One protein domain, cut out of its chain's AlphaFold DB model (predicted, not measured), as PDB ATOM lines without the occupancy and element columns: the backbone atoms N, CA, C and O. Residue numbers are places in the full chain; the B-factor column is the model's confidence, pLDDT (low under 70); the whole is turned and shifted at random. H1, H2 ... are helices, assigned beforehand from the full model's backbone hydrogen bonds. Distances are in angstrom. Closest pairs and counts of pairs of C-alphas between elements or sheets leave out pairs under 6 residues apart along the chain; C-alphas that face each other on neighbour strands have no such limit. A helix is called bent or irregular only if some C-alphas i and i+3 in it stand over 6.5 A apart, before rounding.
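Overview. This is residues 77 to 89 and 119 to 196 of the 196 residues of an uncharacterized protein of Methylosinus sp. C49 (UniProt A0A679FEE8). Two pairs of helices lie crossed, one pair over the other: H1 and H2 run side by side in opposite directions, and the helical hairpin of H4 and H5 is laid across them, with H5 crossing both H1 and H2 and H4 passing over the later part of H2. H4 and H5 are offset along their length, with residues 155 to 162 of H4 touching H5, and the short H3 packs on the last residues of H2. The printed part has 91 residues, with five named helices in the order H1, H2, H3, H4, H5 and no named strand, and the class is all helix. The whole is compact, with a radius of gyration of the C-alphas of 12.6 A, and its C-alphas span 35 by 32 by 21 A along their three main axes.

Along the chain. The printed part begins with H1, residues 77 to 87, which is 15.5 A from first to last C-alpha and starts with C-alpha 77 at (27.488, -4.157, -34.559). After the cut comes H2, residues 119 to 138, the longest helix by residues at 27.9 A; it begins with C-alpha 119 at (20.828, -26.909, -32.070). H3, residues 145 to 148, has four residues. H4, residues 155 to 170, is 22.7 A long. H5, residues 181 to 193, is 18.7 A long and ends with C-alpha 193 at (43.064, -12.990, -29.402). No helix is bent or irregular.

Arrangement. H2 is the hub, touching the four other helices. H1 and H2 touch at a shallow tilt of 31 degrees and run opposite ways; their closest C-alphas are those of Thr 87 and Ala 125, 5.8 A apart. H5 touches H2 at 76 degrees, about perpendicular, through residues 183 to 184 of H5 and 124 to 128 of H2 alone, with the C-alphas of Ala 124 and Val 183 closest at 5.9 A. H5 also touches H1, at a steep tilt of 67 degrees and opposite ways, and there the closest C-alphas are those of Thr 86 and Ala 187, 5.5 A apart. H4 and H5 form a helical hairpin at a shallow tilt of 17 degrees, opposite ways; their closest C-alphas, of Val 155 and Glu 188, are 5.1 A apart. Further along H2, residues 131 to 135 alone touch residues 157 to 161 of H4, but only just, with 3 pairs of C-alphas within 8 A; the closest, of Leu 135 and Tyr 161, are 7.6 A apart, and the two lines stand about perpendicular at 87 degrees. H3 touches residues 135 to 138 of H2 alone, and the closest C-alphas, of Arg 136 and Gln 148, are 4.7 A apart. H1 is apart from H3 and H4, and H3 is apart from H4 and H5. In H1, H2, H4 and H5 every O i to N i+4 pair is within hydrogen-bond range; H3 is too short for such a pair, and its one O i to N i+3 pair is within range.

Size, cuts and confidence. The two C-alphas farthest apart are those of Ser 174 and Ser 196, at 39.2 A; residue 196 is the chain's last. Residues 90 to 118 are cut out and not printed, and C-alphas 89 and 119 are 11.1 A apart across the cut, which falls in the link from H1 to H2. Of the links that are printed whole, H2 to H3 and H3 to H4 are short with 6 residues each, and H4 to H5 is short with 10. The mean pLDDT of the printed part is 82.7. Confidence is low, under 70, at residues 119 and 169, at residues 172 to 179 and at residues 195 to 196.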
ATOM      1  N   SER A  77      26.796  -3.422 -33.489       87.62
ATOM      2  CA  SER A  77      27.488  -4.157 -34.559       87.62
ATOM      3  C   SER A  77      28.636  -5.019 -34.022       87.62
ATOM      4  O   SER A  77      28.782  -6.164 -34.428       87.62
ATOM      5  N   SER A  78      29.400  -4.515 -33.046       89.56
ATOM      6  CA  SER A  78      30.483  -5.282 -32.420       89.56
ATOM      7  C   SER A  78      30.001  -6.486 -31.611       89.56
ATOM      8  O   SER A  78      30.710  -7.485 -31.542       89.56
ATOM      9  N   ASP A  79      28.813  -6.410 -31.009       91.56
ATOM     10  CA  ASP A  79      28.231  -7.547 -30.284       91.56
ATOM     11  C   ASP A  79      27.813  -8.640 -31.269       91.56
ATOM     12  O   ASP A  79      28.048  -9.825 -31.044       91.56
ATOM     13  N   ILE A  80      27.231  -8.224 -32.393       89.94
ATOM     14  CA  ILE A  80      26.827  -9.109 -33.483       89.94
ATOM     15  C   ILE A  80      28.055  -9.800 -34.083       89.94
ATOM     16  O   ILE A  80      28.086 -11.028 -34.152       89.94
ATOM     17  N   ASP A  81      29.109  -9.044 -34.391       91.56
ATOM     18  CA  ASP A  81      30.381  -9.590 -34.876       91.56
ATOM     19  C   ASP A  81      31.009 -10.572 -33.875       91.56
ATOM     20  O   ASP A  81      31.580 -11.594 -34.267       91.56
ATOM     21  N   LEU A  82      30.914 -10.291 -32.571       93.69
ATOM     22  CA  LEU A  82      31.391 -11.200 -31.531       93.69
ATOM     23  C   LEU A  82      30.592 -12.509 -31.521       93.69
ATOM     24  O   LEU A  82      31.200 -13.581 -31.485       93.69
ATOM     25  N   ILE A  83      29.258 -12.453 -31.607       91.31
ATOM     26  CA  ILE A  83      28.416 -13.659 -31.653       91.31
ATOM     27  C   ILE A  83      28.751 -14.505 -32.878       91.31
ATOM     28  O   ILE A  83      28.981 -15.712 -32.750       91.31
ATOM     29  N   GLN A  84      28.811 -13.878 -34.053       92.19
ATOM     30  CA  GLN A  84      29.051 -14.582 -35.308       92.19
ATOM     31  C   GLN A  84      30.418 -15.274 -35.313       92.19
ATOM     32  O   GLN A  84      30.518 -16.440 -35.688       92.19
ATOM     33  N   ARG A  85      31.469 -14.607 -34.818       92.38
ATOM     34  CA  ARG A  85      32.815 -15.202 -34.728       92.38
ATOM     35  C   ARG A  85      32.937 -16.271 -33.648       92.38
ATOM     36  O   ARG A  85      33.674 -17.233 -33.830       92.38
ATOM     37  N   THR A  86      32.210 -16.124 -32.542       92.12
ATOM     38  CA  THR A  86      32.235 -17.102 -31.445       92.12
ATOM     39  C   THR A  86      31.532 -18.401 -31.834       92.12
ATOM     40  O   THR A  86      31.973 -19.480 -31.446       92.12
ATOM     41  N   THR A  87      30.444 -18.311 -32.601       89.19
ATOM     42  CA  THR A  87      29.511 -19.437 -32.796       89.19
ATOM     43  C   THR A  87      29.464 -19.977 -34.222       89.19
ATOM     44  O   THR A  87      28.985 -21.090 -34.429       89.19
ATOM     45  N   GLY A  88      29.954 -19.216 -35.204       87.81
ATOM     46  CA  GLY A  88      29.866 -19.550 -36.627       87.81
ATOM     47  C   GLY A  88      28.491 -19.287 -37.253       87.81
ATOM     48  O   GLY A  88      28.327 -19.476 -38.456       87.81
ATOM     49  N   VAL A  89      27.509 -18.832 -36.468       86.50
ATOM     50  CA  VAL A  89      26.182 -18.439 -36.955       86.50
ATOM     51  C   VAL A  89      26.271 -17.099 -37.678       86.50
ATOM     52  O   VAL A  89      27.019 -16.213 -37.276       86.50
ATOM     53  N   PRO A 119      21.405 -27.562 -33.243       63.69
ATOM     54  CA  PRO A 119      20.828 -26.909 -32.070       63.69
ATOM     55  C   PRO A 119      21.883 -26.400 -31.089       63.69
ATOM     56  O   PRO A 119      21.616 -25.503 -30.299       63.69
ATOM     57  N   SER A 120      23.096 -26.947 -31.123       72.88
ATOM     58  CA  SER A 120      24.210 -26.514 -30.281       72.88
ATOM     59  C   SER A 120      24.755 -25.144 -30.697       72.88
ATOM     60  O   SER A 120      25.010 -24.316 -29.824       72.88
ATOM     61  N   GLN A 121      24.899 -24.873 -31.997       76.81
ATOM     62  CA  GLN A 121      25.415 -23.589 -32.493       76.81
ATOM     63  C   GLN A 121      24.383 -22.471 -32.361       76.81
ATOM     64  O   GLN A 121      24.703 -21.389 -31.867       76.81
ATOM     65  N   SER A 122      23.131 -22.736 -32.738       73.56
ATOM     66  CA  SER A 122      22.057 -21.751 -32.612       73.56
ATOM     67  C   SER A 122      21.739 -21.431 -31.156       73.56
ATOM     68  O   SER A 122      21.589 -20.259 -30.805       73.56
ATOM     69  N   LYS A 123      21.740 -22.441 -30.275       77.38
ATOM     70  CA  LYS A 123      21.612 -22.215 -28.835       77.38
ATOM     71  C   LYS A 123      22.787 -21.413 -28.283       77.38
ATOM     72  O   LYS A 123      22.558 -20.506 -27.495       77.38
ATOM     73  N   ALA A 124      24.022 -21.706 -28.693       84.69
ATOM     74  CA  ALA A 124      25.185 -20.929 -28.269       84.69
ATOM     75  C   ALA A 124      25.067 -19.455 -28.700       84.69
ATOM     76  O   ALA A 124      25.304 -18.558 -27.890       84.69
ATOM     77  N   ALA A 125      24.634 -19.196 -29.938       85.25
ATOM     78  CA  ALA A 125      24.416 -17.840 -30.442       85.25
ATOM     79  C   ALA A 125      23.311 -17.111 -29.668       85.25
ATOM     80  O   ALA A 125      23.483 -15.951 -29.298       85.25
ATOM     81  N   PHE A 126      22.209 -17.799 -29.375       81.31
ATOM     82  CA  PHE A 126      21.117 -17.261 -28.568       81.31
ATOM     83  C   PHE A 126      21.536 -16.983 -27.117       81.31
ATOM     84  O   PHE A 126      21.245 -15.911 -26.591       81.31
ATOM     85  N   ASP A 127      22.240 -17.918 -26.473       82.94
ATOM     86  CA  ASP A 127      22.754 -17.762 -25.109       82.94
ATOM     87  C   ASP A 127      23.654 -16.525 -25.018       82.94
ATOM     88  O   ASP A 127      23.450 -15.678 -24.147       82.94
ATOM     89  N   LEU A 128      24.594 -16.380 -25.959       89.38
ATOM     90  CA  LEU A 128      25.506 -15.240 -26.002       89.38
ATOM     91  C   LEU A 128      24.779 -13.928 -26.330       89.38
ATOM     92  O   LEU A 128      25.052 -12.910 -25.698       89.38
ATOM     93  N   ALA A 129      23.816 -13.938 -27.256       86.44
ATOM     94  CA  ALA A 129      22.994 -12.765 -27.551       86.44
ATOM     95  C   ALA A 129      22.225 -12.280 -26.315       86.44
ATOM     96  O   ALA A 129      22.172 -11.076 -26.063       86.44
ATOM     97  N   ASN A 130      21.670 -13.198 -25.516       81.38
ATOM     98  CA  ASN A 130      20.993 -12.843 -24.268       81.38
ATOM     99  C   ASN A 130      21.957 -12.264 -23.238       81.38
ATOM    100  O   ASN A 130      21.642 -11.236 -22.648       81.38
ATOM    101  N   THR A 131      23.138 -12.860 -23.060       87.38
ATOM    102  CA  THR A 131      24.176 -12.305 -22.179       87.38
ATOM    103  C   THR A 131      24.544 -10.880 -22.573       87.38
ATOM    104  O   THR A 131      24.524  -9.978 -21.736       87.38
ATOM    105  N   LEU A 132      24.833 -10.651 -23.855       90.44
ATOM    106  CA  LEU A 132      25.210  -9.330 -24.349       90.44
ATOM    107  C   LEU A 132      24.045  -8.345 -24.221       90.44
ATOM    108  O   LEU A 132      24.245  -7.220 -23.781       90.44
ATOM    109  N   SER A 133      22.814  -8.761 -24.512       85.25
ATOM    110  CA  SER A 133      21.641  -7.902 -24.342       85.25
ATOM    111  C   SER A 133      21.379  -7.561 -22.880       85.25
ATOM    112  O   SER A 133      20.938  -6.451 -22.597       85.25
ATOM    113  N   ASP A 134      21.632  -8.475 -21.947       83.06
ATOM    114  CA  ASP A 134      21.472  -8.212 -20.519       83.06
ATOM    115  C   ASP A 134      22.541  -7.233 -20.015       83.06
ATOM    116  O   ASP A 134      22.212  -6.271 -19.318       83.06
ATOM    117  N   LEU A 135      23.793  -7.379 -20.467       87.88
ATOM    118  CA  LEU A 135      24.849  -6.380 -20.261       87.88
ATOM    119  C   LEU A 135      24.440  -5.008 -20.817       87.88
ATOM    120  O   LEU A 135      24.574  -3.995 -20.130       87.88
ATOM    121  N   ARG A 136      23.880  -4.966 -22.032       87.56
ATOM    122  CA  ARG A 136      23.372  -3.731 -22.646       87.56
ATOM    123  C   ARG A 136      22.210  -3.154 -21.863       87.56
ATOM    124  O   ARG A 136      22.132  -1.940 -21.730       87.56
ATOM    125  N   ASN A 137      21.308  -3.975 -21.346       81.50
ATOM    126  CA  ASN A 137      20.128  -3.488 -20.653       81.50
ATOM    127  C   ASN A 137      20.482  -2.956 -19.256       81.50
ATOM    128  O   ASN A 137      20.156  -1.816 -18.935       81.50
ATOM    129  N   SER A 138      21.214  -3.735 -18.462       80.69
ATOM    130  CA  SER A 138      21.526  -3.430 -17.058       80.69
ATOM    131  C   SER A 138      22.771  -2.558 -16.852       80.69
ATOM    132  O   SER A 138      22.923  -1.970 -15.786       80.69
ATOM    133  N   GLY A 139      23.659  -2.465 -17.847       81.88
ATOM    134  CA  GLY A 139      25.037  -2.004 -17.630       81.88
ATOM    135  C   GLY A 139      25.922  -3.082 -16.987       81.88
ATOM    136  O   GLY A 139      26.999  -2.794 -16.471       81.88
ATOM    137  N   GLY A 140      25.457  -4.331 -16.972       81.38
ATOM    138  CA  GLY A 140      26.105  -5.447 -16.298       81.38
ATOM    139  C   GLY A 140      26.035  -5.377 -14.770       81.38
ATOM    140  O   GLY A 140      25.385  -4.498 -14.203       81.38
ATOM    141  N   PRO A 141      26.727  -6.295 -14.070       75.06
ATOM    142  CA  PRO A 141      26.654  -6.418 -12.608       75.06
ATOM    143  C   PRO A 141      27.091  -5.171 -11.833       75.06
ATOM    144  O   PRO A 141      26.787  -5.043 -10.650       75.06
ATOM    145  N   GLN A 142      27.829  -4.270 -12.483       76.25
ATOM    146  CA  GLN A 142      28.326  -3.027 -11.895       76.25
ATOM    147  C   GLN A 142      27.489  -1.796 -12.282       76.25
ATOM    148  O   GLN A 142      27.760  -0.710 -11.776       76.25
ATOM    149  N   GLY A 143      26.482  -1.941 -13.154       82.06
ATOM    150  CA  GLY A 143      25.667  -0.817 -13.623       82.06
ATOM    151  C   GLY A 143      26.440   0.182 -14.491       82.06
ATOM    152  O   GLY A 143      26.221   1.390 -14.398       82.06
ATOM    153  N   ASP A 144      27.367  -0.297 -15.321       86.44
ATOM    154  CA  ASP A 144      28.146   0.528 -16.240       86.44
ATOM    155  C   ASP A 144      27.262   1.090 -17.367       86.44
ATOM    156  O   ASP A 144      26.971   0.448 -18.379       86.44
ATOM    157  N   THR A 145      26.862   2.350 -17.210       87.75
ATOM    158  CA  THR A 145      26.077   3.088 -18.213       87.75
ATOM    159  C   THR A 145      26.778   3.214 -19.570       87.75
ATOM    160  O   THR A 145      26.114   3.397 -20.590       87.75
ATOM    161  N   SER A 146      28.107   3.081 -19.645       88.56
ATOM    162  CA  SER A 146      28.811   3.116 -20.931       88.56
ATOM    163  C   SER A 146      28.504   1.884 -21.792       88.56
ATOM    164  O   SER A 146      28.398   2.009 -23.015       88.56
ATOM    165  N   LEU A 147      28.245   0.721 -21.178       88.12
ATOM    166  CA  LEU A 147      27.725  -0.457 -21.880       88.12
ATOM    167  C   LEU A 147      26.323  -0.197 -22.423       88.12
ATOM    168  O   LEU A 147      26.030  -0.538 -23.568       88.12
ATOM    169  N   GLN A 148      25.469   0.474 -21.656       85.75
ATOM    170  CA  GLN A 148      24.130   0.852 -22.119       85.75
ATOM    171  C   GLN A 148      24.172   1.805 -23.325       85.75
ATOM    172  O   GLN A 148      23.269   1.772 -24.162       85.75
ATOM    173  N   ASN A 149      25.245   2.597 -23.426       85.50
ATOM    174  CA  ASN A 149      25.508   3.569 -24.489       85.50
ATOM    175  C   ASN A 149      26.370   3.021 -25.641       85.50
ATOM    176  O   ASN A 149      26.842   3.789 -26.477       85.50
ATOM    177  N   GLY A 150      26.580   1.703 -25.712       85.00
ATOM    178  CA  GLY A 150      27.205   1.064 -26.871       85.00
ATOM    179  C   GLY A 150      28.731   0.943 -26.829       85.00
ATOM    180  O   GLY A 150      29.330   0.619 -27.855       85.00
ATOM    181  N   ARG A 151      29.387   1.146 -25.673       91.94
ATOM    182  CA  ARG A 151      30.812   0.789 -25.503       91.94
ATOM    183  C   ARG A 151      31.037  -0.671 -25.915       91.94
ATOM    184  O   ARG A 151      30.234  -1.532 -25.567       91.94
ATOM    185  N   LYS A 152      32.128  -0.989 -26.616       92.06
ATOM    186  CA  LYS A 152      32.472  -2.391 -26.910       92.06
ATOM    187  C   LYS A 152      32.586  -3.210 -25.619       92.06
ATOM    188  O   LYS A 152      33.194  -2.739 -24.659       92.06
ATOM    189  N   VAL A 153      32.014  -4.413 -25.624       93.50
ATOM    190  CA  VAL A 153      32.155  -5.388 -24.533       93.50
ATOM    191  C   VAL A 153      33.603  -5.877 -24.476       93.50
ATOM    192  O   VAL A 153      34.222  -6.109 -25.516       93.50
ATOM    193  N   THR A 154      34.145  -6.003 -23.270       94.25
ATOM    194  CA  THR A 154      35.499  -6.496 -22.994       94.25
ATOM    195  C   THR A 154      35.463  -7.857 -22.302       94.25
ATOM    196  O   THR A 154      34.406  -8.347 -21.907       94.25
ATOM    197  N   VAL A 155      36.639  -8.472 -22.141       93.75
ATOM    198  CA  VAL A 155      36.800  -9.691 -21.333       93.75
ATOM    199  C   VAL A 155      36.311  -9.451 -19.901       93.75
ATOM    200  O   VAL A 155      35.484 -10.214 -19.416       93.75
ATOM    201  N   ASP A 156      36.719  -8.342 -19.276       93.00
ATOM    202  CA  ASP A 156      36.317  -7.987 -17.908       93.00
ATOM    203  C   ASP A 156      34.791  -7.901 -17.736       93.00
ATOM    204  O   ASP A 156      34.260  -8.306 -16.701       93.00
ATOM    205  N   ASP A 157      34.065  -7.410 -18.749       92.88
ATOM    206  CA  ASP A 157      32.600  -7.342 -18.718       92.88
ATOM    207  C   ASP A 157      31.967  -8.744 -18.672       92.88
ATOM    208  O   ASP A 157      31.016  -8.980 -17.918       92.88
ATOM    209  N   LEU A 158      32.496  -9.679 -19.468       92.88
ATOM    210  CA  LEU A 158      32.031 -11.068 -19.531       92.88
ATOM    211  C   LEU A 158      32.399 -11.847 -18.259       92.88
ATOM    212  O   LEU A 158      31.553 -12.557 -17.705       92.88
ATOM    213  N   GLU A 159      33.605 -11.640 -17.728       91.81
ATOM    214  CA  GLU A 159      34.034 -12.236 -16.461       91.81
ATOM    215  C   GLU A 159      33.179 -11.729 -15.293       91.81
ATOM    216  O   GLU A 159      32.710 -12.509 -14.451       91.81
ATOM    217  N   ALA A 160      32.931 -10.414 -15.249       89.94
ATOM    218  CA  ALA A 160      32.051  -9.807 -14.262       89.94
ATOM    219  C   ALA A 160      30.644 -10.401 -14.359       89.94
ATOM    220  O   ALA A 160      30.072 -10.763 -13.325       89.94
ATOM    221  N   TYR A 161      30.111 -10.559 -15.575       88.38
ATOM    222  CA  TYR A 161      28.813 -11.183 -15.821       88.38
ATOM    223  C   TYR A 161      28.738 -12.603 -15.251       88.38
ATOM    224  O   TYR A 161      27.835 -12.903 -14.466       88.38
ATOM    225  N   LEU A 162      29.713 -13.463 -15.567       88.12
ATOM    226  CA  LEU A 162      29.779 -14.834 -15.048       88.12
ATOM    227  C   LEU A 162      29.832 -14.867 -13.517       88.12
ATOM    228  O   LEU A 162      29.155 -15.684 -12.886       88.12
ATOM    229  N   LYS A 163      30.605 -13.963 -12.907       86.12
ATOM    230  CA  LYS A 163      30.720 -13.855 -11.448       86.12
ATOM    231  C   LYS A 163      29.415 -13.394 -10.799       86.12
ATOM    232  O   LYS A 163      28.990 -13.987  -9.806       86.12
ATOM    233  N   GLY A 164      28.777 -12.364 -11.353       81.44
ATOM    234  CA  GLY A 164      27.485 -11.859 -10.882       81.44
ATOM    235  C   GLY A 164      26.394 -12.922 -10.987       81.44
ATOM    236  O   GLY A 164      25.671 -13.175 -10.024       81.44
ATOM    237  N   TYR A 165      26.355 -13.627 -12.116       77.94
ATOM    238  CA  TYR A 165      25.440 -14.738 -12.341       77.94
ATOM    239  C   TYR A 165      25.660 -15.893 -11.342       77.94
ATOM    240  O   TYR A 165      24.707 -16.385 -10.733       77.94
ATOM    241  N   ALA A 166      26.910 -16.305 -11.107       77.06
ATOM    242  CA  ALA A 166      27.225 -17.351 -10.134       77.06
ATOM    243  C   ALA A 166      26.765 -16.984  -8.708       77.06
ATOM    244  O   ALA A 166      26.254 -17.845  -7.986       77.06
ATOM    245  N   ALA A 167      26.885 -15.710  -8.321       76.69
ATOM    246  CA  ALA A 167      26.406 -15.207  -7.035       76.69
ATOM    247  C   ALA A 167      24.867 -15.198  -6.935       76.69
ATOM    248  O   ALA A 167      24.318 -15.607  -5.908       76.69
ATOM    249  N   ALA A 168      24.167 -14.797  -8.000       72.94
ATOM    250  CA  ALA A 168      22.703 -14.824  -8.060       72.94
ATOM    251  C   ALA A 168      22.153 -16.257  -7.951       72.94
ATOM    252  O   ALA A 168      21.236 -16.526  -7.169       72.94
ATOM    253  N   LYS A 169      22.787 -17.208  -8.654       68.88
ATOM    254  CA  LYS A 169      22.464 -18.639  -8.566       68.88
ATOM    255  C   LYS A 169      22.689 -19.195  -7.157       68.88
ATOM    256  O   LYS A 169      21.833 -19.909  -6.642       68.88
ATOM    257  N   ALA A 170      23.813 -18.859  -6.521       71.31
ATOM    258  CA  ALA A 170      24.104 -19.269  -5.144       71.31
ATOM    259  C   ALA A 170      23.103 -18.691  -4.126       71.31
ATOM    260  O   ALA A 170      22.844 -19.308  -3.097       71.31
ATOM    261  N   SER A 171      22.512 -17.537  -4.439       71.25
ATOM    262  CA  SER A 171      21.503 -16.865  -3.611       71.25
ATOM    263  C   SER A 171      20.079 -17.395  -3.832       71.25
ATOM    264  O   SER A 171      19.142 -16.902  -3.210       71.25
ATOM    265  N   GLY A 172      19.896 -18.392  -4.706       63.53
ATOM    266  CA  GLY A 172      18.599 -19.027  -4.944       63.53
ATOM    267  C   GLY A 172      17.609 -18.184  -5.751       63.53
ATOM    268  O   GLY A 172      16.415 -18.472  -5.708       63.53
ATOM    269  N   GLN A 173      18.062 -17.162  -6.492       65.44
ATOM    270  CA  GLN A 173      17.183 -16.469  -7.439       65.44
ATOM    271  C   GLN A 173      16.798 -17.431  -8.574       65.44
ATOM    272  O   GLN A 173      17.634 -17.805  -9.396       65.44
ATOM    273  N   SER A 174      15.527 -17.838  -8.606       52.28
ATOM    274  CA  SER A 174      14.960 -18.747  -9.612       52.28
ATOM    275  C   SER A 174      14.733 -18.094 -10.976       52.28
ATOM    276  O   SER A 174      14.594 -18.799 -11.971       52.28
ATOM    277  N   ASP A 175      14.730 -16.762 -11.023       55.88
ATOM    278  CA  ASP A 175      14.308 -15.974 -12.186       55.88
ATOM    279  C   ASP A 175      15.509 -15.402 -12.959       55.88
ATOM    280  O   ASP A 175      15.433 -14.327 -13.546       55.88
ATOM    281  N   VAL A 176      16.659 -16.082 -12.940       54.34
ATOM    282  CA  VAL A 176      17.851 -15.644 -13.685       54.34
ATOM    283  C   VAL A 176      18.098 -16.609 -14.833       54.34
ATOM    284  O   VAL A 176      18.308 -17.804 -14.618       54.34
ATOM    285  N   TYR A 177      18.077 -16.088 -16.063       61.34
ATOM    286  CA  TYR A 177      18.420 -16.861 -17.251       61.34
ATOM    287  C   TYR A 177      19.838 -17.394 -17.092       61.34
ATOM    288  O   TYR A 177      20.733 -16.656 -16.686       61.34
ATOM    289  N   VAL A 178      20.038 -18.674 -17.396       63.28
ATOM    290  CA  VAL A 178      21.336 -19.337 -17.258       63.28
ATOM    291  C   VAL A 178      21.935 -19.517 -18.647       63.28
ATOM    292  O   VAL A 178      21.674 -20.541 -19.287       63.28
ATOM    293  N   PRO A 179      22.706 -18.544 -19.156       69.62
ATOM    294  CA  PRO A 179      23.418 -18.747 -20.402       69.62
ATOM    295  C   PRO A 179      24.480 -19.830 -20.216       69.62
ATOM    296  O   PRO A 179      25.001 -20.049 -19.117       69.62
ATOM    297  N   ASN A 180      24.810 -20.526 -21.301       78.56
ATOM    298  CA  ASN A 180      25.889 -21.496 -21.276       78.56
ATOM    299  C   ASN A 180      27.231 -20.787 -20.994       78.56
ATOM    300  O   ASN A 180      27.719 -19.998 -21.798       78.56
ATOM    301  N   ALA A 181      27.851 -21.084 -19.850       84.25
ATOM    302  CA  ALA A 181      29.123 -20.476 -19.466       84.25
ATOM    303  C   ALA A 181      30.257 -20.789 -20.458       84.25
ATOM    304  O   ALA A 181      31.183 -19.990 -20.593       84.25
ATOM    305  N   ASP A 182      30.185 -21.914 -21.174       88.75
ATOM    306  CA  ASP A 182      31.212 -22.295 -22.144       88.75
ATOM    307  C   ASP A 182      31.215 -21.368 -23.364       88.75
ATOM    308  O   ASP A 182      32.293 -21.009 -23.839       88.75
ATOM    309  N   VAL A 183      30.043 -20.906 -23.832       89.75
ATOM    310  CA  VAL A 183      29.997 -19.945 -24.952       89.75
ATOM    311  C   VAL A 183      30.516 -18.572 -24.529       89.75
ATOM    312  O   VAL A 183      31.212 -17.919 -25.302       89.75
ATOM    313  N   ILE A 184      30.260 -18.159 -23.283       91.94
ATOM    314  CA  ILE A 184      30.786 -16.894 -22.749       91.94
ATOM    315  C   ILE A 184      32.315 -16.960 -22.662       91.94
ATOM    316  O   ILE A 184      32.995 -16.075 -23.171       91.94
ATOM    317  N   LYS A 185      32.869 -18.061 -22.140       93.38
ATOM    318  CA  LYS A 185      34.324 -18.289 -22.114       93.38
ATOM    319  C   LYS A 185      34.949 -18.376 -23.502       93.38
ATOM    320  O   LYS A 185      36.116 -18.033 -23.693       93.38
ATOM    321  N   GLN A 186      34.210 -18.877 -24.487       93.56
ATOM    322  CA  GLN A 186      34.673 -18.870 -25.868       93.56
ATOM    323  C   GLN A 186      34.712 -17.442 -26.427       93.56
ATOM    324  O   GLN A 186      35.691 -17.090 -27.081       93.56
ATOM    325  N   ALA A 187      33.713 -16.611 -26.120       93.69
ATOM    326  CA  ALA A 187      33.704 -15.197 -26.487       93.69
ATOM    327  C   ALA A 187      34.848 -14.417 -25.814       93.69
ATOM    328  O   ALA A 187      35.519 -13.636 -26.485       93.69
ATOM    329  N   GLU A 188      35.142 -14.678 -24.534       94.31
ATOM    330  CA  GLU A 188      36.309 -14.115 -23.831       94.31
ATOM    331  C   GLU A 188      37.606 -14.400 -24.598       94.31
ATOM    332  O   GLU A 188      38.355 -13.480 -24.917       94.31
ATOM    333  N   LYS A 189      37.833 -15.662 -24.991       93.50
ATOM    334  CA  LYS A 189      39.013 -16.051 -25.783       93.50
ATOM    335  C   LYS A 189      39.086 -15.333 -27.129       93.50
ATOM    336  O   LYS A 189      40.186 -14.974 -27.547       93.50
ATOM    337  N   MET A 190      37.947 -15.142 -27.800       93.06
ATOM    338  CA  MET A 190      37.885 -14.401 -29.065       93.06
ATOM    339  C   MET A 190      38.265 -12.928 -28.880       93.06
ATOM    340  O   MET A 190      38.949 -12.370 -29.727       93.06
ATOM    341  N   LEU A 191      37.878 -12.308 -27.763       92.00
ATOM    342  CA  LEU A 191      38.268 -10.933 -27.451       92.00
ATOM    343  C   LEU A 191      39.753 -10.822 -27.077       92.00
ATOM    344  O   LEU A 191      40.412  -9.860 -27.465       92.00
ATOM    345  N   THR A 192      40.303 -11.799 -26.348       88.75
ATOM    346  CA  THR A 192      41.731 -11.811 -25.989       88.75
ATOM    347  C   THR A 192      42.634 -11.950 -27.215       88.75
ATOM    348  O   THR A 192      43.670 -11.290 -27.288       88.75
ATOM    349  N   SER A 193      42.255 -12.777 -28.195       81.81
ATOM    350  CA  SER A 193      43.064 -12.990 -29.402       81.81
ATOM    351  C   SER A 193      43.134 -11.770 -30.329       81.81
ATOM    352  O   SER A 193      44.034 -11.708 -31.156       81.81
ATOM    353  N   GLU A 194      42.240 -10.790 -30.181       70.94
ATOM    354  CA  GLU A 194      42.276  -9.515 -30.919       70.94
ATOM    355  C   GLU A 194      43.207  -8.467 -30.308       70.94
ATOM    356  O   GLU A 194      43.553  -7.486 -30.965       70.94
ATOM    357  N   GLN A 195      43.563  -8.633 -29.035       60.34
ATOM    358  CA  GLN A 195      44.439  -7.708 -28.315       60.34
ATOM    359  C   GLN A 195      45.926  -8.076 -28.453       60.34
ATOM    360  O   GLN A 195      46.775  -7.346 -27.942       60.34
ATOM    361  N   SER A 196      46.222  -9.205 -29.109       50.28
ATOM    362  CA  SER A 196      47.567  -9.760 -29.335       50.28
ATOM    363  C   SER A 196      48.055  -9.468 -30.750       50.28
ATOM    364  O   SER A 196      49.258  -9.164 -30.895       50.28
TER     365      SER A 196